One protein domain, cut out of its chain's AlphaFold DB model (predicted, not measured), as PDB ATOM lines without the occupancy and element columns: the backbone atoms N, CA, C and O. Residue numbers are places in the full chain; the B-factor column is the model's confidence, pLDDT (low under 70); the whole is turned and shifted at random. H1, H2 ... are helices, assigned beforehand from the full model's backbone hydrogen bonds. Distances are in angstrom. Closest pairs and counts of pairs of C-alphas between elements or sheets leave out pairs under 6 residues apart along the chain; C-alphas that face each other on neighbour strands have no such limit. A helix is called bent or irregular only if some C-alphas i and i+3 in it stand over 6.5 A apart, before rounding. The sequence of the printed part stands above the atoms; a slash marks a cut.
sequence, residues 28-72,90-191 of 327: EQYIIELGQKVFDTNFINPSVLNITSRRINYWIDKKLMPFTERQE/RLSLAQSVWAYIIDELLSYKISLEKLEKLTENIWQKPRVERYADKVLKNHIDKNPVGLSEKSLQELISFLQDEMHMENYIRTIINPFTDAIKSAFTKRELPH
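What this domain is: This is residues 28 to 72 and 90 to 191 of the 327 residues of an uncharacterized protein of Formosa sp. Hel3_A1_48 (UniProt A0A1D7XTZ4). Helices crossed at varied angles make two ends and a joining middle: at one end the hairpin of H6 and H7 meets H8 at its foot, and at the other H4 and H5 run side by side in opposite ways, with H2 and H3 near H4. H5 and H6 follow each other along the length, and H9 lies in the middle, packing on H5 and on H1. The printed part has 147 residues with nine named helices, H1 to H9 in chain order, and no named strand; the class is all helix. It is compact, with a radius of gyration of the C-alphas of 16.2 A and spans of 48 by 34 by 30 A.

Where its parts are: H1, residues 28 to 39, begins at C-alpha 28 (123.464, 104.847, 144.304) and is 16.5 A long. H2 is residues 46 to 49 and H3 residues 53 to 61. H4, residues 93 to 107, is 21.2 A long. H5, residues 112 to 128, is 22.3 A long and has a kink of 34 degrees near residue 122; it is neither bent nor irregular, but only just: C-alphas 122 and 125 are 6.5 A apart. H6 is residues 131 to 142 and H7 residues 149 to 160, 16.7 and 16.8 A long. H8, residues 162 to 172, is only just irregular, with C-alphas 167 and 170 6.9 A apart. H9, residues 175 to 185, ends at C-alpha 185 (132.042, 111.852, 137.470).

How they stand to each other: H8 is the hub, touching H5, H6 and H7. With residues 123 to 127 alone H5 touches it, closest at the C-alphas of Arg 127 and Arg 170, 5.0 A. H6 and H8 touch only at their ends (Ala 132 and Arg 170, C-alphas 5.4 A), and H7 and H8 only just touch, only at the corner, with 3 pairs of C-alphas within 8 A. H6 and H7, a helical hairpin, touch at Ile 140 and Leu 152 (closest C-alphas, 5.9 A), opposite ways at a shallow tilt of 34 degrees, only just short of steep. H9 touches H5, about perpendicular at 78 degrees (Ile 122 and Phe 176, closest C-alphas, 6.8 A). H9 touches H1 at a steep tilt of 49 degrees, opposite ways (Val 38 and Lys 181, closest C-alphas, 6.8 A). H1 and H4 touch only at their ends (Val 38 and Leu 93, closest C-alphas, 5.1 A). H4 is close to but not clearly touching H5, and likewise H3; H2 only just touches H4, with 3 pairs within 8 A. H1 is apart from H6 and H7. Every O i to N i+4 pair is within hydrogen-bond range in H1, H3, H4, H6 and H7; H5 has 10 of 13, H8 4 of 7, H9 5 of 7, and H2 is too short for such a pair.

The domain as a whole: The two C-alphas farthest apart, those of Lys 109 and Glu 149, are 50.0 A apart. Residues 73 to 89 are not printed, and C-alphas 72 and 90 are 11.2 A apart across this cut, in the link from H3 to H4. Of the links printed whole, H1 to H2 and H6 to H7 are short and the others tight. Mean pLDDT of the printed part is 88.5; residues 41 to 43, 71 to 72 and 188 are under 70.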
ATOM      1  N   GLU A  28     124.214 103.999 143.381       78.12
ATOM      2  CA  GLU A  28     123.464 104.847 144.304       78.12
ATOM      3  C   GLU A  28     124.277 105.205 145.552       78.12
ATOM      4  O   GLU A  28     124.430 106.384 145.859       78.12
ATOM      5  N   GLN A  29     124.918 104.220 146.192       78.69
ATOM      6  CA  GLN A  29     125.782 104.460 147.352       78.69
ATOM      7  C   GLN A  29     126.925 105.430 147.020       78.69
ATOM      8  O   GLN A  29     127.227 106.332 147.796       78.69
ATOM      9  N   TYR A  30     127.529 105.291 145.836       76.00
ATOM     10  CA  TYR A  30     128.562 106.220 145.374       76.00
ATOM     11  C   TYR A  30     128.035 107.657 145.213       76.00
ATOM     12  O   TYR A  30     128.742 108.610 145.532       76.00
ATOM     13  N   ILE A  31     126.801 107.832 144.725       77.69
ATOM     14  CA  ILE A  31     126.184 109.157 144.557       77.69
ATOM     15  C   ILE A  31     125.937 109.816 145.916       77.69
ATOM     16  O   ILE A  31     126.236 111.000 146.072       77.69
ATOM     17  N   ILE A  32     125.448 109.052 146.896       79.62
ATOM     18  CA  ILE A  32     125.211 109.535 148.263       79.62
ATOM     19  C   ILE A  32     126.527 109.993 148.905       79.62
ATOM     20  O   ILE A  32     126.628 111.125 149.374       79.62
ATOM     21  N   GLU A  33     127.563 109.153 148.854       79.31
ATOM     22  CA  GLU A  33     128.886 109.458 149.418       79.31
ATOM     23  C   GLU A  33     129.558 110.655 148.724       79.31
ATOM     24  O   GLU A  33     130.248 111.456 149.359       79.31
ATOM     25  N   LEU A  34     129.350 110.811 147.412       78.88
ATOM     26  CA  LEU A  34     129.813 111.984 146.676       78.88
ATOM     27  C   LEU A  34     129.065 113.253 147.112       78.88
ATOM     28  O   LEU A  34     129.691 114.299 147.279       78.88
ATOM     29  N   GLY A  35     127.747 113.167 147.310       79.25
ATOM     30  CA  GLY A  35     126.940 114.259 147.852       79.25
ATOM     31  C   GLY A  35     127.458 114.710 149.216       79.25
ATOM     32  O   GLY A  35     127.777 115.886 149.383       79.25
ATOM     33  N   GLN A  36     127.660 113.763 150.134       79.69
ATOM     34  CA  GLN A  36     128.279 114.007 151.443       79.69
ATOM     35  C   GLN A  36     129.637 114.700 151.297       79.69
ATOM     36  O   GLN A  36     129.892 115.726 151.916       79.69
ATOM     37  N   LYS A  37     130.502 114.231 150.390       80.62
ATOM     38  CA  LYS A  37     131.809 114.864 150.169       80.62
ATOM     39  C   LYS A  37     131.711 116.330 149.720       80.62
ATOM     40  O   LYS A  37     132.546 117.151 150.117       80.62
ATOM     41  N   VAL A  38     130.763 116.653 148.846       80.56
ATOM     42  CA  VAL A  38     130.623 118.011 148.302       80.56
ATOM     43  C   VAL A  38     129.963 118.950 149.310       80.56
ATOM     44  O   VAL A  38     130.395 120.103 149.425       80.56
ATOM     45  N   PHE A  39     128.956 118.457 150.034       78.94
ATOM     46  CA  PHE A  39     128.035 119.278 150.815       78.94
ATOM     47  C   PHE A  39     128.246 119.231 152.322       78.94
ATOM     48  O   PHE A  39     127.993 120.253 152.957       78.94
ATOM     49  N   ASP A  40     128.733 118.122 152.888       74.31
ATOM     50  CA  ASP A  40     128.897 118.017 154.337       74.31
ATOM     51  C   ASP A  40     129.844 119.115 154.820       74.31
ATOM     52  O   ASP A  40     131.025 119.208 154.449       74.31
ATOM     53  N   THR A  41     129.294 119.989 155.654       61.56
ATOM     54  CA  THR A  41     130.050 121.001 156.368       61.56
ATOM     55  C   THR A  41     130.850 120.329 157.486       61.56
ATOM     56  O   THR A  41     130.459 119.296 158.025       61.56
ATOM     57  N   ASN A  42     131.973 120.954 157.865       57.34
ATOM     58  CA  ASN A  42     132.743 120.702 159.100       57.34
ATOM     59  C   ASN A  42     134.057 119.904 159.047       57.34
ATOM     60  O   ASN A  42     134.546 119.506 160.104       57.34
ATOM     61  N   PHE A  43     134.734 119.761 157.901       65.19
ATOM     62  CA  PHE A  43     136.050 119.088 157.901       65.19
ATOM     63  C   PHE A  43     137.219 119.917 157.370       65.19
ATOM     64  O   PHE A  43     138.335 119.767 157.880       65.19
ATOM     65  N   ILE A  44     137.011 120.823 156.410       77.56
ATOM     66  CA  ILE A  44     138.139 121.501 155.760       77.56
ATOM     67  C   ILE A  44     138.496 122.778 156.520       77.56
ATOM     68  O   ILE A  44     137.661 123.658 156.729       77.56
ATOM     69  N   ASN A  45     139.753 122.859 156.963       84.62
ATOM     70  CA  ASN A  45     140.323 124.094 157.488       84.62
ATOM     71  C   ASN A  45     140.730 124.988 156.303       84.62
ATOM     72  O   ASN A  45     141.526 124.524 155.488       84.62
ATOM     73  N   PRO A  46     140.266 126.247 156.212       86.44
ATOM     74  CA  PRO A  46     140.668 127.183 155.157       86.44
ATOM     75  C   PRO A  46     142.189 127.314 154.971       86.44
ATOM     76  O   PRO A  46     142.656 127.594 153.867       86.44
ATOM     77  N   SER A  47     142.980 127.054 156.021       85.69
ATOM     78  CA  SER A  47     144.441 127.140 155.966       85.69
ATOM     79  C   SER A  47     145.075 126.189 154.951       85.69
ATOM     80  O   SER A  47     146.187 126.455 154.508       85.69
ATOM     81  N   VAL A  48     144.393 125.104 154.555       82.75
ATOM     82  CA  VAL A  48     144.885 124.193 153.501       82.75
ATOM     83  C   VAL A  48     144.969 124.878 152.134       82.75
ATOM     84  O   VAL A  48     145.676 124.408 151.251       82.75
ATOM     85  N   LEU A  49     144.264 126.000 151.976       86.75
ATOM     86  CA  LEU A  49     144.276 126.863 150.801       86.75
ATOM     87  C   LEU A  49     145.110 128.135 151.016       86.75
ATOM     88  O   LEU A  49     145.015 129.059 150.220       86.75
ATOM     89  N   ASN A  50     145.894 128.219 152.097       89.69
ATOM     90  CA  ASN A  50     146.565 129.448 152.547       89.69
ATOM     91  C   ASN A  50     145.600 130.616 152.850       89.69
ATOM     92  O   ASN A  50     145.999 131.780 152.895       89.69
ATOM     93  N   ILE A  51     144.327 130.316 153.126       92.06
ATOM     94  CA  ILE A  51     143.314 131.302 153.511       92.06
ATOM     95  C   ILE A  51     143.089 131.199 155.020       92.06
ATOM     96  O   ILE A  51     142.912 130.119 155.572       92.06
ATOM     97  N   THR A  52     143.100 132.324 155.732       91.31
ATOM     98  CA  THR A  52     142.888 132.312 157.186       91.31
ATOM     99  C   THR A  52     141.400 132.363 157.528       91.31
ATOM    100  O   THR A  52     140.621 133.023 156.840       91.31
ATOM    101  N   SER A  53     140.998 131.773 158.658       89.38
ATOM    102  CA  SER A  53     139.618 131.888 159.166       89.38
ATOM    103  C   SER A  53     139.182 133.345 159.361       89.38
ATOM    104  O   SER A  53     138.008 133.660 159.217       89.38
ATOM    105  N   ARG A  54     140.123 134.264 159.635       90.06
ATOM    106  CA  ARG A  54     139.846 135.708 159.708       90.06
ATOM    107  C   ARG A  54     139.379 136.265 158.363       90.06
ATOM    108  O   ARG A  54     138.426 137.035 158.343       90.06
ATOM    109  N   ARG A  55     140.030 135.871 157.262       93.56
ATOM    110  CA  ARG A  55     139.625 136.271 155.905       93.56
ATOM    111  C   ARG A  55     138.248 135.715 155.567       93.56
ATOM    112  O   ARG A  55     137.404 136.477 155.120       93.56
ATOM    113  N   ILE A  56     137.994 134.444 155.889       94.00
ATOM    114  CA  ILE A  56     136.665 133.846 155.703       94.00
ATOM    115  C   ILE A  56     135.597 134.601 156.502       94.00
ATOM    116  O   ILE A  56     134.580 134.983 155.940       94.00
ATOM    117  N   ASN A  57     135.834 134.883 157.787       91.81
ATOM    118  CA  ASN A  57     134.885 135.636 158.612       91.81
ATOM    119  C   ASN A  57     134.585 137.025 158.036       91.81
ATOM    120  O   ASN A  57     133.420 137.413 158.001       91.81
ATOM    121  N   TYR A  58     135.610 137.730 157.551       94.25
ATOM    122  CA  TYR A  58     135.446 139.008 156.860       94.25
ATOM    123  C   TYR A  58     134.614 138.862 155.577       94.25
ATOM    124  O   TYR A  58     133.727 139.669 155.318       94.25
ATOM    125  N   TRP A  59     134.853 137.817 154.786       96.50
ATOM    126  CA  TRP A  59     134.081 137.536 153.575       96.50
ATOM    127  C   TRP A  59     132.629 137.147 153.860       96.50
ATOM    128  O   TRP A  59     131.757 137.507 153.076       96.50
ATOM    129  N   ILE A  60     132.348 136.492 154.989       93.75
ATOM    130  CA  ILE A  60     130.977 136.268 155.472       93.75
ATOM    131  C   ILE A  60     130.288 137.615 155.743       93.75
ATOM    132  O   ILE A  60     129.190 137.835 155.239       93.75
ATOM    133  N   ASP A  61     130.941 138.549 156.452       92.62
ATOM    134  CA  ASP A  61     130.374 139.893 156.703       92.62
ATOM    135  C   ASP A  61     130.141 140.683 155.406       92.62
ATOM    136  O   ASP A  61     129.227 141.500 155.322       92.62
ATOM    137  N   LYS A  62     130.970 140.438 154.386       95.69
ATOM    138  CA  LYS A  62     130.849 141.028 153.044       95.69
ATOM    139  C   LYS A  62     129.958 140.224 152.094       95.69
ATOM    140  O   LYS A  62     129.974 140.498 150.902       95.69
ATOM    141  N   LYS A  63     129.208 139.235 152.599       95.56
ATOM    142  CA  LYS A  63     128.290 138.379 151.823       95.56
ATOM    143  C   LYS A  63     128.941 137.636 150.643       95.56
ATOM    144  O   LYS A  63     128.249 137.175 149.743       95.56
ATOM    145  N   LEU A  64     130.262 137.453 150.670       96.94
ATOM    146  CA  LEU A  64     131.006 136.700 149.653       96.94
ATOM    147  C   LEU A  64     131.013 135.187 149.926       96.94
ATOM    148  O   LEU A  64     131.403 134.404 149.069       96.94
ATOM    149  N   MET A  65     130.596 134.771 151.125       94.31
ATOM    150  CA  MET A  65     130.542 133.372 151.567       94.31
ATOM    151  C   MET A  65     129.143 133.037 152.119       94.31
ATOM    152  O   MET A  65     128.994 132.833 153.327       94.31
ATOM    153  N   PRO A  66     128.091 133.030 151.278       89.44
ATOM    154  CA  PRO A  66     126.734 132.727 151.718       89.44
ATOM    155  C   PRO A  66     126.648 131.298 152.260       89.44
ATOM    156  O   PRO A  66     127.439 130.426 151.893       89.44
ATOM    157  N   PHE A  67     125.698 131.073 153.171       88.44
ATOM    158  CA  PHE A  67     125.430 129.760 153.782       88.44
ATOM    159  C   PHE A  67     126.651 129.125 154.472       88.44
ATOM    160  O   PHE A  67     126.717 127.913 154.658       88.44
ATOM    161  N   THR A  68     127.644 129.940 154.834       87.50
ATOM    162  CA  THR A  68     128.813 129.515 155.604       87.50
ATOM    163  C   THR A  68     128.624 129.931 157.054       87.50
ATOM    164  O   THR A  68     128.481 131.116 157.357       87.50
ATOM    165  N   GLU A  69     128.634 128.959 157.960       79.75
ATOM    166  CA  GLU A  69     128.410 129.207 159.379       79.75
ATOM    167  C   GLU A  69     129.710 129.547 160.115       79.75
ATOM    168  O   GLU A  69     130.785 128.991 159.863       79.75
ATOM    169  N   ARG A  70     129.600 130.462 161.079       78.25
ATOM    170  CA  ARG A  70     130.666 130.736 162.043       78.25
ATOM    171  C   ARG A  70     130.565 129.701 163.149       78.25
ATOM    172  O   ARG A  70     129.532 129.639 163.808       78.25
ATOM    173  N   GLN A  71     131.628 128.941 163.406       67.12
ATOM    174  CA  GLN A  71     131.626 128.101 164.599       67.12
ATOM    175  C   GLN A  71     131.816 128.995 165.824       67.12
ATOM    176  O   GLN A  71     132.832 129.686 165.970       67.12
ATOM    177  N   GLU A  72     130.817 128.993 166.697       55.03
ATOM    178  CA  GLU A  72     130.961 129.512 168.049       55.03
ATOM    179  C   GLU A  72     131.587 128.419 168.912       55.03
ATOM    180  O   GLU A  72     131.179 127.259 168.858       55.03
ATOM    181  N   ARG A  90     134.942 126.190 159.408       83.06
ATOM    182  CA  ARG A  90     135.126 124.958 158.647       83.06
ATOM    183  C   ARG A  90     134.261 125.037 157.407       83.06
ATOM    184  O   ARG A  90     133.127 125.490 157.481       83.06
ATOM    185  N   LEU A  91     134.816 124.601 156.287       87.75
ATOM    186  CA  LEU A  91     134.164 124.687 154.988       87.75
ATOM    187  C   LEU A  91     133.843 123.282 154.468       87.75
ATOM    188  O   LEU A  91     134.577 122.325 154.746       87.75
ATOM    189  N   SER A  92     132.760 123.164 153.702       88.12
ATOM    190  CA  SER A  92     132.557 122.033 152.791       88.12
ATOM    191  C   SER A  92     133.540 122.112 151.614       88.12
ATOM    192  O   SER A  92     134.264 123.105 151.451       88.12
ATOM    193  N   LEU A  93     133.590 121.082 150.761       88.06
ATOM    194  CA  LEU A  93     134.408 121.146 149.544       88.06
ATOM    195  C   LEU A  93     133.937 122.293 148.641       88.06
ATOM    196  O   LEU A  93     134.770 123.076 148.189       88.06
ATOM    197  N   ALA A  94     132.625 122.427 148.427       91.19
ATOM    198  CA  ALA A  94     132.076 123.488 147.587       91.19
ATOM    199  C   ALA A  94     132.430 124.887 148.108       91.19
ATOM    200  O   ALA A  94     132.918 125.726 147.352       91.19
ATOM    201  N   GLN A  95     132.271 125.113 149.413       93.25
ATOM    202  CA  GLN A  95     132.643 126.379 150.045       93.25
ATOM    203  C   GLN A  95     134.156 126.631 149.990       93.25
ATOM    204  O   GLN A  95     134.579 127.767 149.814       93.25
ATOM    205  N   SER A  96     134.986 125.591 150.108       93.06
ATOM    206  CA  SER A  96     136.448 125.724 150.006       93.06
ATOM    207  C   SER A  96     136.883 126.126 148.599       93.06
ATOM    208  O   SER A  96     137.704 127.026 148.442       93.06
ATOM    209  N   VAL A  97     136.305 125.491 147.572       94.44
ATOM    210  CA  VAL A  97     136.558 125.854 146.170       94.44
ATOM    211  C   VAL A  97     136.103 127.290 145.913       94.44
ATOM    212  O   VAL A  97     136.843 128.067 145.316       94.44
ATOM    213  N   TRP A  98     134.931 127.673 146.423       96.62
ATOM    214  CA  TRP A  98     134.426 129.039 146.303       96.62
ATOM    215  C   TRP A  98     135.315 130.076 147.004       96.62
ATOM    216  O   TRP A  98     135.665 131.091 146.408       96.62
ATOM    217  N   ALA A  99     135.761 129.799 148.232       95.62
ATOM    218  CA  ALA A  99     136.676 130.672 148.963       95.62
ATOM    219  C   ALA A  99     137.989 130.900 148.198       95.62
ATOM    220  O   ALA A  99     138.515 132.012 148.199       95.62
ATOM    221  N   TYR A 100     138.500 129.866 147.526       95.69
ATOM    222  CA  TYR A 100     139.680 129.990 146.676       95.69
ATOM    223  C   TYR A 100     139.413 130.835 145.425       95.69
ATOM    224  O   TYR A 100     140.234 131.676 145.082       95.69
ATOM    225  N   ILE A 101     138.255 130.670 144.773       97.25
ATOM    226  CA  ILE A 101     137.845 131.516 143.639       97.25
ATOM    227  C   ILE A 101     137.808 132.993 144.053       97.25
ATOM    228  O   ILE A 101     138.336 133.847 143.343       97.25
ATOM    229  N   ILE A 102     137.228 133.302 145.217       97.88
ATOM    230  CA  ILE A 102     137.209 134.668 145.761       97.88
ATOM    231  C   ILE A 102     138.631 135.183 146.008       97.88
ATOM    232  O   ILE A 102     138.941 136.313 145.636       97.88
ATOM    233  N   ASP A 103     139.502 134.365 146.602       96.69
ATOM    234  CA  ASP A 103     140.908 134.714 146.830       96.69
ATOM    235  C   ASP A 103     141.647 135.046 145.523       96.69
ATOM    236  O   ASP A 103     142.321 136.073 145.418       96.69
ATOM    237  N   GLU A 104     141.462 134.205 144.508       95.19
ATOM    238  CA  GLU A 104     142.075 134.354 143.194       95.19
ATOM    239  C   GLU A 104     141.573 135.617 142.478       95.19
ATOM    240  O   GLU A 104     142.378 136.423 142.008       95.19
ATOM    241  N   LEU A 105     140.264 135.876 142.476       97.31
ATOM    242  CA  LEU A 105     139.704 137.091 141.879       97.31
ATOM    243  C   LEU A 105     140.137 138.369 142.618       97.31
ATOM    244  O   LEU A 105     140.402 139.394 141.986       97.31
ATOM    245  N   LEU A 106     140.280 138.322 143.944       97.00
ATOM    246  CA  LEU A 106     140.851 139.435 144.710       97.00
ATOM    247  C   LEU A 106     142.317 139.695 144.333       97.00
ATOM    248  O   LEU A 106     142.748 140.853 144.316       97.00
ATOM    249  N   SER A 107     143.082 138.650 143.999       95.56
ATOM    250  CA  SER A 107     144.464 138.797 143.520       95.56
ATOM    251  C   SER A 107     144.535 139.557 142.187       95.56
ATOM    252  O   SER A 107     145.413 140.406 142.016       95.56
ATOM    253  N   TYR A 108     143.522 139.384 141.325       95.38
ATOM    254  CA  TYR A 108     143.304 140.161 140.096       95.38
ATOM    255  C   TYR A 108     142.677 141.545 140.331       95.38
ATOM    256  O   TYR A 108     142.266 142.209 139.381       95.38
ATOM    257  N   LYS A 109     142.608 142.010 141.585       95.81
ATOM    258  CA  LYS A 109     142.076 143.329 141.973       95.81
ATOM    259  C   LYS A 109     140.598 143.535 141.629       95.81
ATOM    260  O   LYS A 109     140.149 144.674 141.515       95.81
ATOM    261  N   ILE A 110     139.818 142.457 141.524       97.25
ATOM    262  CA  ILE A 110     138.366 142.577 141.379       97.25
ATOM    263  C   ILE A 110     137.777 143.137 142.681       97.25
ATOM    264  O   ILE A 110     138.048 142.642 143.773       97.25
ATOM    265  N   SER A 111     136.980 144.201 142.566       97.12
ATOM    266  CA  SER A 111     136.366 144.895 143.704       97.12
ATOM    267  C   SER A 111     135.381 144.007 144.466       97.12
ATOM    268  O   SER A 111     134.660 143.222 143.847       97.12
ATOM    269  N   LEU A 112     135.247 144.229 145.777       97.25
ATOM    270  CA  LEU A 112     134.287 143.508 146.622       97.25
ATOM    271  C   LEU A 112     132.839 143.620 146.127       97.25
ATOM    272  O   LEU A 112     132.127 142.630 146.185       97.25
ATOM    273  N   GLU A 113     132.426 144.772 145.593       97.56
ATOM    274  CA  GLU A 113     131.074 144.980 145.047       97.56
ATOM    275  C   GLU A 113     130.764 144.015 143.889       97.56
ATOM    276  O   GLU A 113     129.750 143.319 143.882       97.56
ATOM    277  N   LYS A 114     131.689 143.906 142.929       97.62
ATOM    278  CA  LYS A 114     131.580 142.950 141.819       97.62
ATOM    279  C   LYS A 114     131.551 141.502 142.312       97.62
ATOM    280  O   LYS A 114     130.754 140.703 141.822       97.62
ATOM    281  N   LEU A 115     132.378 141.175 143.306       98.25
ATOM    282  CA  LEU A 115     132.397 139.842 143.910       98.25
ATOM    283  C   LEU A 115     131.108 139.530 144.672       98.25
ATOM    284  O   LEU A 115     130.642 138.399 144.592       98.25
ATOM    285  N   GLU A 116     130.508 140.501 145.360       98.12
ATOM    286  CA  GLU A 116     129.213 140.341 146.032       98.12
ATOM    287  C   GLU A 116     128.131 140.012 145.003       98.12
ATOM    288  O   GLU A 116     127.454 138.994 145.134       98.12
ATOM    289  N   LYS A 117     128.064 140.772 143.904       97.81
ATOM    290  CA  LYS A 117     127.109 140.516 142.817       97.81
ATOM    291  C   LYS A 117     127.352 139.174 142.115       97.81
ATOM    292  O   LYS A 117     126.406 138.477 141.755       97.81
ATOM    293  N   LEU A 118     128.612 138.787 141.902       97.88
ATOM    294  CA  LEU A 118     128.953 137.462 141.369       97.88
ATOM    295  C   LEU A 118     128.500 136.348 142.329       97.88
ATOM    296  O   LEU A 118     127.911 135.359 141.896       97.88
ATOM    297  N   THR A 119     128.741 136.531 143.627       97.81
ATOM    298  CA  THR A 119     128.347 135.585 144.677       97.81
ATOM    299  C   THR A 119     126.833 135.420 144.731       97.81
ATOM    300  O   THR A 119     126.336 134.293 144.736       97.81
ATOM    301  N   GLU A 120     126.094 136.528 144.721       97.38
ATOM    302  CA  GLU A 120     124.634 136.539 144.681       97.38
ATOM    303  C   GLU A 120     124.112 135.764 143.467       97.38
ATOM    304  O   GLU A 120     123.265 134.881 143.610       97.38
ATOM    305  N   ASN A 121     124.674 136.025 142.285       96.56
ATOM    306  CA  ASN A 121     124.274 135.353 141.054       96.56
ATOM    307  C   ASN A 121     124.536 133.839 141.062       96.56
ATOM    308  O   ASN A 121     123.766 133.097 140.458       96.56
ATOM    309  N   ILE A 122     125.604 133.379 141.718       96.38
ATOM    310  CA  ILE A 122     125.978 131.957 141.741       96.38
ATOM    311  C   ILE A 122     125.237 131.182 142.836       96.38
ATOM    312  O   ILE A 122     124.870 130.026 142.626       96.38
ATOM    313  N   TRP A 123     125.008 131.794 143.998       96.00
ATOM    314  CA  TRP A 123     124.483 131.094 145.174       96.00
ATOM    315  C   TRP A 123     123.040 131.459 145.506       96.00
ATOM    316  O   TRP A 123     122.228 130.574 145.773       96.00
ATOM    317  N   GLN A 124     122.703 132.750 145.493       95.75
ATOM    318  CA  GLN A 124     121.400 133.225 145.959       95.75
ATOM    319  C   GLN A 124     120.349 133.194 144.849       95.75
ATOM    320  O   GLN A 124     119.224 132.752 145.082       95.75
ATOM    321  N   LYS A 125     120.702 133.605 143.628       96.69
ATOM    322  CA  LYS A 125     119.770 133.601 142.496       96.69
ATOM    323  C   LYS A 125     119.242 132.191 142.172       96.69
ATOM    324  O   LYS A 125     118.022 132.044 142.120       96.69
ATOM    325  N   PRO A 126     120.069 131.126 142.073       96.12
ATOM    326  CA  PRO A 126     119.560 129.774 141.823       96.12
ATOM    327  C   PRO A 126     118.678 129.233 142.954       96.12
ATOM    328  O   PRO A 126     117.763 128.453 142.690       96.12
ATOM    329  N   ARG A 127     118.923 129.662 144.201       95.00
ATOM    330  CA  ARG A 127     118.061 129.349 145.347       95.00
ATOM    331  C   ARG A 127     116.668 129.957 145.165       95.00
ATOM    332  O   ARG A 127     115.686 129.224 145.234       95.00
ATOM    333  N   VAL A 128     116.589 131.262 144.886       95.94
ATOM    334  CA  VAL A 128     115.314 131.980 144.670       95.94
ATOM    335  C   VAL A 128     114.563 131.425 143.457       95.94
ATOM    336  O   VAL A 128     113.352 131.232 143.506       95.94
ATOM    337  N   GLU A 129     115.284 131.092 142.386       97.25
ATOM    338  CA  GLU A 129     114.726 130.487 141.168       97.25
ATOM    339  C   GLU A 129     114.405 128.987 141.308       97.25
ATOM    340  O   GLU A 129     114.000 128.350 140.327       97.25
ATOM    341  N   ARG A 130     114.579 128.412 142.507       97.06
ATOM    342  CA  ARG A 130     114.268 127.011 142.832       97.06
ATOM    343  C   ARG A 130     114.945 126.016 141.887       97.06
ATOM    344  O   ARG A 130     114.345 125.042 141.430       97.06
ATOM    345  N   TYR A 131     116.216 126.264 141.568       95.62
ATOM    346  CA  TYR A 131     117.009 125.390 140.704       95.62
ATOM    347  C   TYR A 131     117.050 123.947 141.236       95.62
ATOM    348  O   TYR A 131     116.859 123.002 140.469       95.62
ATOM    349  N   ALA A 132     117.222 123.780 142.552       92.88
ATOM    350  CA  ALA A 132     117.253 122.474 143.210       92.88
ATOM    351  C   ALA A 132     115.997 121.634 142.919       92.88
ATOM    352  O   ALA A 132     116.108 120.452 142.602       92.88
ATOM    353  N   ASP A 133     114.815 122.250 142.942       96.12
ATOM    354  CA  ASP A 133     113.542 121.586 142.666       96.12
ATOM    355  C   ASP A 133     113.531 120.971 141.259       96.12
ATOM    356  O   ASP A 133     113.078 119.843 141.072       96.12
ATOM    357  N   LYS A 134     114.069 121.690 140.262       94.75
ATOM    358  CA  LYS A 134     114.177 121.202 138.876       94.75
ATOM    359  C   LYS A 134     115.113 119.997 138.784       94.75
ATOM    360  O   LYS A 134     114.810 119.044 138.068       94.75
ATOM    361  N   VAL A 135     116.224 120.025 139.525       90.19
ATOM    362  CA  VAL A 135     117.176 118.907 139.595       90.19
ATOM    363  C   VAL A 135     116.514 117.672 140.206       90.19
ATOM    364  O   VAL A 135     116.583 116.598 139.607       90.19
ATOM    365  N   LEU A 136     115.831 117.817 141.348       91.62
ATOM    366  CA  LEU A 136     115.153 116.699 142.012       91.62
ATOM    367  C   LEU A 136     114.041 116.107 141.141       91.62
ATOM    368  O   LEU A 136     114.018 114.895 140.939       91.62
ATOM    369  N   LYS A 137     113.184 116.950 140.547       93.94
ATOM    370  CA  LYS A 137     112.132 116.508 139.613       93.94
ATOM    371  C   LYS A 137     112.709 115.727 138.437       93.94
ATOM    372  O   LYS A 137     112.258 114.629 138.149       93.94
ATOM    373  N   ASN A 138     113.790 116.214 137.827       87.12
ATOM    374  CA  ASN A 138     114.447 115.494 136.737       87.12
ATOM    375  C   ASN A 138     115.000 114.120 137.171       87.12
ATOM    376  O   ASN A 138     114.988 113.180 136.374       87.12
ATOM    377  N   HIS A 139     115.480 113.983 138.413       85.38
ATOM    378  CA  HIS A 139     115.897 112.687 138.958       85.38
ATOM    379  C   HIS A 139     114.722 111.744 139.230       85.38
ATOM    380  O   HIS A 139     114.877 110.545 139.006       85.38
ATOM    381  N   ILE A 140     113.574 112.272 139.655       87.38
ATOM    382  CA  ILE A 140     112.343 111.501 139.855       87.38
ATOM    383  C   ILE A 140     111.791 111.016 138.508       87.38
ATOM    384  O   ILE A 140     111.584 109.820 138.326       87.38
ATOM    385  N   ASP A 141     111.640 111.925 137.544       92.31
ATOM    386  CA  ASP A 141     110.941 111.655 136.282       92.31
ATOM    387  C   ASP A 141     111.749 110.765 135.331       92.31
ATOM    388  O   ASP A 141     111.200 109.898 134.655       92.31
ATOM    389  N   LYS A 142     113.067 110.995 135.235       87.06
ATOM    390  CA  LYS A 142     113.923 110.312 134.244       87.06
ATOM    391  C   LYS A 142     114.794 109.217 134.836       87.06
ATOM    392  O   LYS A 142     115.392 108.459 134.078       87.06
ATOM    393  N   ASN A 143     114.951 109.200 136.159       82.75
ATOM    394  CA  ASN A 143     115.868 108.331 136.892       82.75
ATOM    395  C   ASN A 143     117.211 108.053 136.165       82.75
ATOM    396  O   ASN A 143     117.615 106.899 135.997       82.75
ATOM    397  N   PRO A 144     117.955 109.093 135.730       75.69
ATOM    398  CA  PRO A 144     119.096 108.935 134.816       75.69
ATOM    399  C   PRO A 144     120.272 108.147 135.420       75.69
ATOM    400  O   PRO A 144     121.222 107.765 134.730       75.69
ATOM    401  N   VAL A 145     120.247 107.940 136.736       74.12
ATOM    402  CA  VAL A 145     121.299 107.270 137.498       74.12
ATOM    403  C   VAL A 145     120.861 105.936 138.105       74.12
ATOM    404  O   VAL A 145     121.717 105.257 138.672       74.12
ATOM    405  N   GLY A 146     119.596 105.534 137.933       79.88
ATOM    406  CA  GLY A 146     119.062 104.270 138.443       79.88
ATOM    407  C   GLY A 146     118.967 104.220 139.971       79.88
ATOM    408  O   GLY A 146     119.469 103.277 140.575       79.88
ATOM    409  N   LEU A 147     118.388 105.256 140.584       82.69
ATOM    410  CA  LEU A 147     118.026 105.298 142.002       82.69
ATOM    411  C   LEU A 147     116.992 104.220 142.333       82.69
ATOM    412  O   LEU A 147     116.141 103.893 141.498       82.69
ATOM    413  N   SER A 148     117.068 103.712 143.561       88.75
ATOM    414  CA  SER A 148     116.086 102.800 144.137       88.75
ATOM    415  C   SER A 148     114.736 103.489 144.337       88.75
ATOM    416  O   SER A 148     114.657 104.707 144.498       88.75
ATOM    417  N   GLU A 149     113.664 102.700 144.395       88.94
ATOM    418  CA  GLU A 149     112.325 103.213 144.702       88.94
ATOM    419  C   GLU A 149     112.297 103.958 146.042       88.94
ATOM    420  O   GLU A 149     111.718 105.037 146.137       88.94
ATOM    421  N   LYS A 150     113.013 103.443 147.049       89.81
ATOM    422  CA  LYS A 150     113.159 104.105 148.347       89.81
ATOM    423  C   LYS A 150     113.742 105.513 148.198       89.81
ATOM    424  O   LYS A 150     113.162 106.462 148.717       89.81
ATOM    425  N   SER A 151     114.854 105.664 147.481       86.56
ATOM    426  CA  SER A 151     115.467 106.982 147.290       86.56
ATOM    427  C   SER A 151     114.616 107.903 146.421       86.56
ATOM    428  O   SER A 151     114.580 109.100 146.681       86.56
ATOM    429  N   LEU A 152     113.877 107.379 145.439       86.88
ATOM    430  CA  LEU A 152     112.909 108.182 144.683       86.88
ATOM    431  C   LEU A 152     111.795 108.729 145.592       86.88
ATOM    432  O   LEU A 152     111.465 109.909 145.493       86.88
ATOM    433  N   GLN A 153     111.273 107.917 146.516       91.81
ATOM    434  CA  GLN A 153     110.284 108.367 147.504       91.81
ATOM    435  C   GLN A 153     110.854 109.412 148.474       91.81
ATOM    436  O   GLN A 153     110.161 110.370 148.811       91.81
ATOM    437  N   GLU A 154     112.123 109.289 148.873       89.31
ATOM    438  CA  GLU A 154     112.813 110.323 149.662       89.31
ATOM    439  C   GLU A 154     112.926 111.651 148.891       89.31
ATOM    440  O   GLU A 154     112.683 112.716 149.454       89.31
ATOM    441  N   LEU A 155     113.222 111.623 147.585       88.69
ATOM    442  CA  LEU A 155     113.239 112.853 146.781       88.69
ATOM    443  C   LEU A 155     111.851 113.504 146.685       88.69
ATOM    444  O   LEU A 155     111.747 114.733 146.715       88.69
ATOM    445  N   ILE A 156     110.795 112.694 146.570       92.31
ATOM    446  CA  ILE A 156     109.409 113.177 146.545       92.31
ATOM    447  C   ILE A 156     109.044 113.822 147.887       92.31
ATOM    448  O   ILE A 156     108.474 114.913 147.890       92.31
ATOM    449  N   SER A 157     109.398 113.197 149.014       93.06
ATOM    450  CA  SER A 157     109.099 113.751 150.339       93.06
ATOM    451  C   SER A 157     109.841 115.065 150.594       93.06
ATOM    452  O   SER A 157     109.242 116.003 151.117       93.06
ATOM    453  N   PHE A 158     111.090 115.197 150.132       89.50
ATOM    454  CA  PHE A 158     111.805 116.475 150.186       89.50
ATOM    455  C   PHE A 158     111.084 117.575 149.406       89.50
ATOM    456  O   PHE A 158     110.930 118.674 149.924       89.50
ATOM    457  N   LEU A 159     110.587 117.292 148.198       92.12
ATOM    458  CA  LEU A 159     109.835 118.277 147.408       92.12
ATOM    459  C   LEU A 159     108.500 118.693 148.050       92.12
ATOM    460  O   LEU A 159     107.970 119.747 147.696       92.12
ATOM    461  N   GLN A 160     107.953 117.881 148.955       95.06
ATOM    462  CA  GLN A 160     106.740 118.197 149.715       95.06
ATOM    463  C   GLN A 160     107.039 119.013 150.985       95.06
ATOM    464  O   GLN A 160     106.162 119.731 151.465       95.06
ATOM    465  N   ASP A 161     108.265 118.946 151.507       93.88
ATOM    466  CA  ASP A 161     108.719 119.719 152.666       93.88
ATOM    467  C   ASP A 161     109.367 121.045 152.232       93.88
ATOM    468  O   ASP A 161     110.587 121.181 152.096       93.88
ATOM    469  N   GLU A 162     108.528 122.064 152.028       94.62
ATOM    470  CA  GLU A 162     108.981 123.397 151.608       94.62
ATOM    471  C   GLU A 162     109.949 124.036 152.619       94.62
ATOM    472  O   GLU A 162     110.870 124.751 152.221       94.62
ATOM    473  N   MET A 163     109.793 123.761 153.921       93.00
ATOM    474  CA  MET A 163     110.678 124.314 154.950       93.00
ATOM    475  C   MET A 163     112.085 123.726 154.831       93.00
ATOM    476  O   MET A 163     113.073 124.467 154.919       93.00
ATOM    477  N   HIS A 164     112.182 122.415 154.615       88.62
ATOM    478  CA  HIS A 164     113.457 121.740 154.407       88.62
ATOM    479  C   HIS A 164     114.099 122.130 153.069       88.62
ATOM    480  O   HIS A 164     115.307 122.390 153.008       88.62
ATOM    481  N   MET A 165     113.300 122.261 152.006       91.62
ATOM    482  CA  MET A 165     113.783 122.742 150.710       91.62
ATOM    483  C   MET A 165     114.377 124.146 150.807       91.62
ATOM    484  O   MET A 165     115.500 124.371 150.354       91.62
ATOM    485  N   GLU A 166     113.650 125.076 151.424       90.69
ATOM    486  CA  GLU A 166     114.028 126.488 151.478       90.69
ATOM    487  C   GLU A 166     115.273 126.747 152.330       90.69
ATOM    488  O   GLU A 166     116.157 127.507 151.923       90.69
ATOM    489  N   ASN A 167     115.357 126.101 153.496       85.75
ATOM    490  CA  ASN A 167     116.405 126.379 154.478       85.75
ATOM    491  C   ASN A 167     117.642 125.488 154.331       85.75
ATOM    492  O   ASN A 167     118.685 125.823 154.889       85.75
ATOM    493  N   TYR A 168     117.553 124.373 153.597       87.00
ATOM    494  CA  TYR A 168     118.660 123.429 153.460       87.00
ATOM    495  C   TYR A 168     118.963 123.094 151.998       87.00
ATOM    496  O   TYR A 168     119.995 123.516 151.473       87.00
ATOM    497  N   ILE A 169     118.067 122.398 151.296       89.12
ATOM    498  CA  ILE A 169     118.387 121.803 149.983       89.12
ATOM    499  C   ILE A 169     118.705 122.871 148.925       89.12
ATOM    500  O   ILE A 169     119.707 122.762 148.209       89.12
ATOM    501  N   ARG A 170     117.909 123.944 148.847       92.31
ATOM    502  CA  ARG A 170     118.129 125.040 147.885       92.31
ATOM    503  C   ARG A 170     119.381 125.870 148.192       92.31
ATOM    504  O   ARG A 170     119.845 126.594 147.319       92.31
ATOM    505  N   THR A 171     119.949 125.759 149.395       89.25
ATOM    506  CA  THR A 171     121.202 126.449 149.759       89.25
ATOM    507  C   THR A 171     122.447 125.713 149.253       89.25
ATOM    508  O   THR A 171     123.491 126.335 149.048       89.25
ATOM    509  N   ILE A 172     122.337 124.401 149.006       86.94
ATOM    510  CA  ILE A 172     123.467 123.544 148.623       86.94
ATOM    511  C   ILE A 172     123.430 123.112 147.149       86.94
ATOM    512  O   ILE A 172     124.492 122.949 146.548       86.94
ATOM    513  N   ILE A 173     122.252 122.952 146.531       90.31
ATOM    514  CA  ILE A 173     122.131 122.541 145.119       90.31
ATOM    515  C   ILE A 173     122.006 123.768 144.212       90.31
ATOM    516  O   ILE A 173     120.979 124.444 144.192       90.31
ATOM    517  N   ASN A 174     123.041 124.022 143.413       93.25
ATOM    518  CA  ASN A 174     123.074 125.078 142.405       93.25
ATOM    519  C   ASN A 174     124.013 124.675 141.243       93.25
ATOM    520  O   ASN A 174     124.733 123.677 141.358       93.25
ATOM    521  N   PRO A 175     124.052 125.433 140.129       92.31
ATOM    522  CA  PRO A 175     124.906 125.097 138.988       92.31
ATOM    523  C   PRO A 175     126.401 124.962 139.331       92.31
ATOM    524  O   PRO A 175     127.097 124.127 138.755       92.31
ATOM    525  N   PHE A 176     126.906 125.739 140.297       94.56
ATOM    526  CA  PHE A 176     128.301 125.659 140.738       94.56
ATOM    527  C   PHE A 176     128.596 124.344 141.454       94.56
ATOM    528  O   PHE A 176     129.570 123.658 141.131       94.56
ATOM    529  N   THR A 177     127.748 123.952 142.400       92.12
ATOM    530  CA  THR A 177     127.948 122.699 143.128       92.12
ATOM    531  C   THR A 177     127.677 121.471 142.262       92.12
ATOM    532  O   THR A 177     128.336 120.442 142.438       92.12
ATOM    533  N   ASP A 178     126.798 121.583 141.264       89.56
ATOM    534  CA  ASP A 178     126.633 120.578 140.213       89.56
ATOM    535  C   ASP A 178     127.895 120.424 139.362       89.56
ATOM    536  O   ASP A 178     128.297 119.290 139.092       89.56
ATOM    537  N   ALA A 179     128.579 121.515 139.006       89.94
ATOM    538  CA  ALA A 179     129.854 121.439 138.292       89.94
ATOM    539  C   ALA A 179     130.950 120.761 139.132       89.94
ATOM    540  O   ALA A 179     131.676 119.914 138.611       89.94
ATOM    541  N   ILE A 180     131.020 121.039 140.441       90.75
ATOM    542  CA  ILE A 180     131.946 120.348 141.357       90.75
ATOM    543  C   ILE A 180     131.631 118.847 141.431       90.75
ATOM    544  O   ILE A 180     132.536 118.027 141.282       90.75
ATOM    545  N   LYS A 181     130.359 118.459 141.612       87.56
ATOM    546  CA  LYS A 181     129.943 117.040 141.571       87.56
ATOM    547  C   LYS A 181     130.264 116.401 140.219       87.56
ATOM    548  O   LYS A 181     130.738 115.263 140.151       87.56
ATOM    549  N   SER A 182     130.023 117.132 139.133       85.12
ATOM    550  CA  SER A 182     130.292 116.666 137.779       85.12
ATOM    551  C   SER A 182     131.781 116.436 137.549       85.12
ATOM    552  O   SER A 182     132.110 115.478 136.856       85.12
ATOM    553  N   ALA A 183     132.673 117.228 138.143       85.19
ATOM    554  CA  ALA A 183     134.115 117.031 138.013       85.19
ATOM    555  C   ALA A 183     134.577 115.668 138.564       85.19
ATOM    556  O   ALA A 183     135.501 115.069 138.028       85.19
ATOM    557  N   PHE A 184     133.889 115.096 139.562       80.50
ATOM    558  CA  PHE A 184     134.198 113.738 140.039       80.50
ATOM    559  C   PHE A 184     133.760 112.634 139.074       80.50
ATOM    560  O   PHE A 184     134.336 111.543 139.088       80.50
ATOM    561  N   THR A 185     132.719 112.881 138.275       76.56
ATOM    562  CA  THR A 185     132.042 111.852 137.470       76.56
ATOM    563  C   THR A 185     132.368 111.930 135.981       76.56
ATOM    564  O   THR A 185     132.463 110.878 135.342       76.56
ATOM    565  N   LYS A 186     132.591 113.138 135.454       76.75
ATOM    566  CA  LYS A 186     132.896 113.465 134.055       76.75
ATOM    567  C   LYS A 186     134.310 114.054 133.908       76.75
ATOM    568  O   LYS A 186     134.480 115.143 133.378       76.75
ATOM    569  N   ARG A 187     135.317 113.334 134.407       73.25
ATOM    570  CA  ARG A 187     136.717 113.795 134.550       73.25
ATOM    571  C   ARG A 187     137.407 114.205 133.237       73.25
ATOM    572  O   ARG A 187     138.352 114.977 133.265       73.25
ATOM    573  N   GLU A 188     136.924 113.701 132.103       68.62
ATOM    574  CA  GLU A 188     137.456 113.994 130.761       68.62
ATOM    575  C   GLU A 188     137.048 115.378 130.235       68.62
ATOM    576  O   GLU A 188     137.598 115.858 129.247       68.62
ATOM    577  N   LEU A 189     136.072 116.020 130.879       76.44
ATOM    578  CA  LEU A 189     135.523 117.291 130.435       76.44
ATOM    579  C   LEU A 189     136.082 118.447 131.272       76.44
ATOM    580  O   LEU A 189     136.272 118.290 132.477       76.44
ATOM    581  N   PRO A 190     136.311 119.632 130.679       80.94
ATOM    582  CA  PRO A 190     136.811 120.771 131.431       80.94
ATOM    583  C   PRO A 190     135.709 121.382 132.307       80.94
ATOM    584  O   PRO A 190     134.672 121.820 131.806       80.94
ATOM    585  N   HIS A 191     135.972 121.494 133.611       89.12
ATOM    586  CA  HIS A 191     135.129 122.225 134.564       89.12
ATOM    587  C   HIS A 191     135.772 123.558 134.922       89.12
ATOM    588  O   HIS A 191     136.883 123.590 135.461       89.12
TER     589      HIS A 191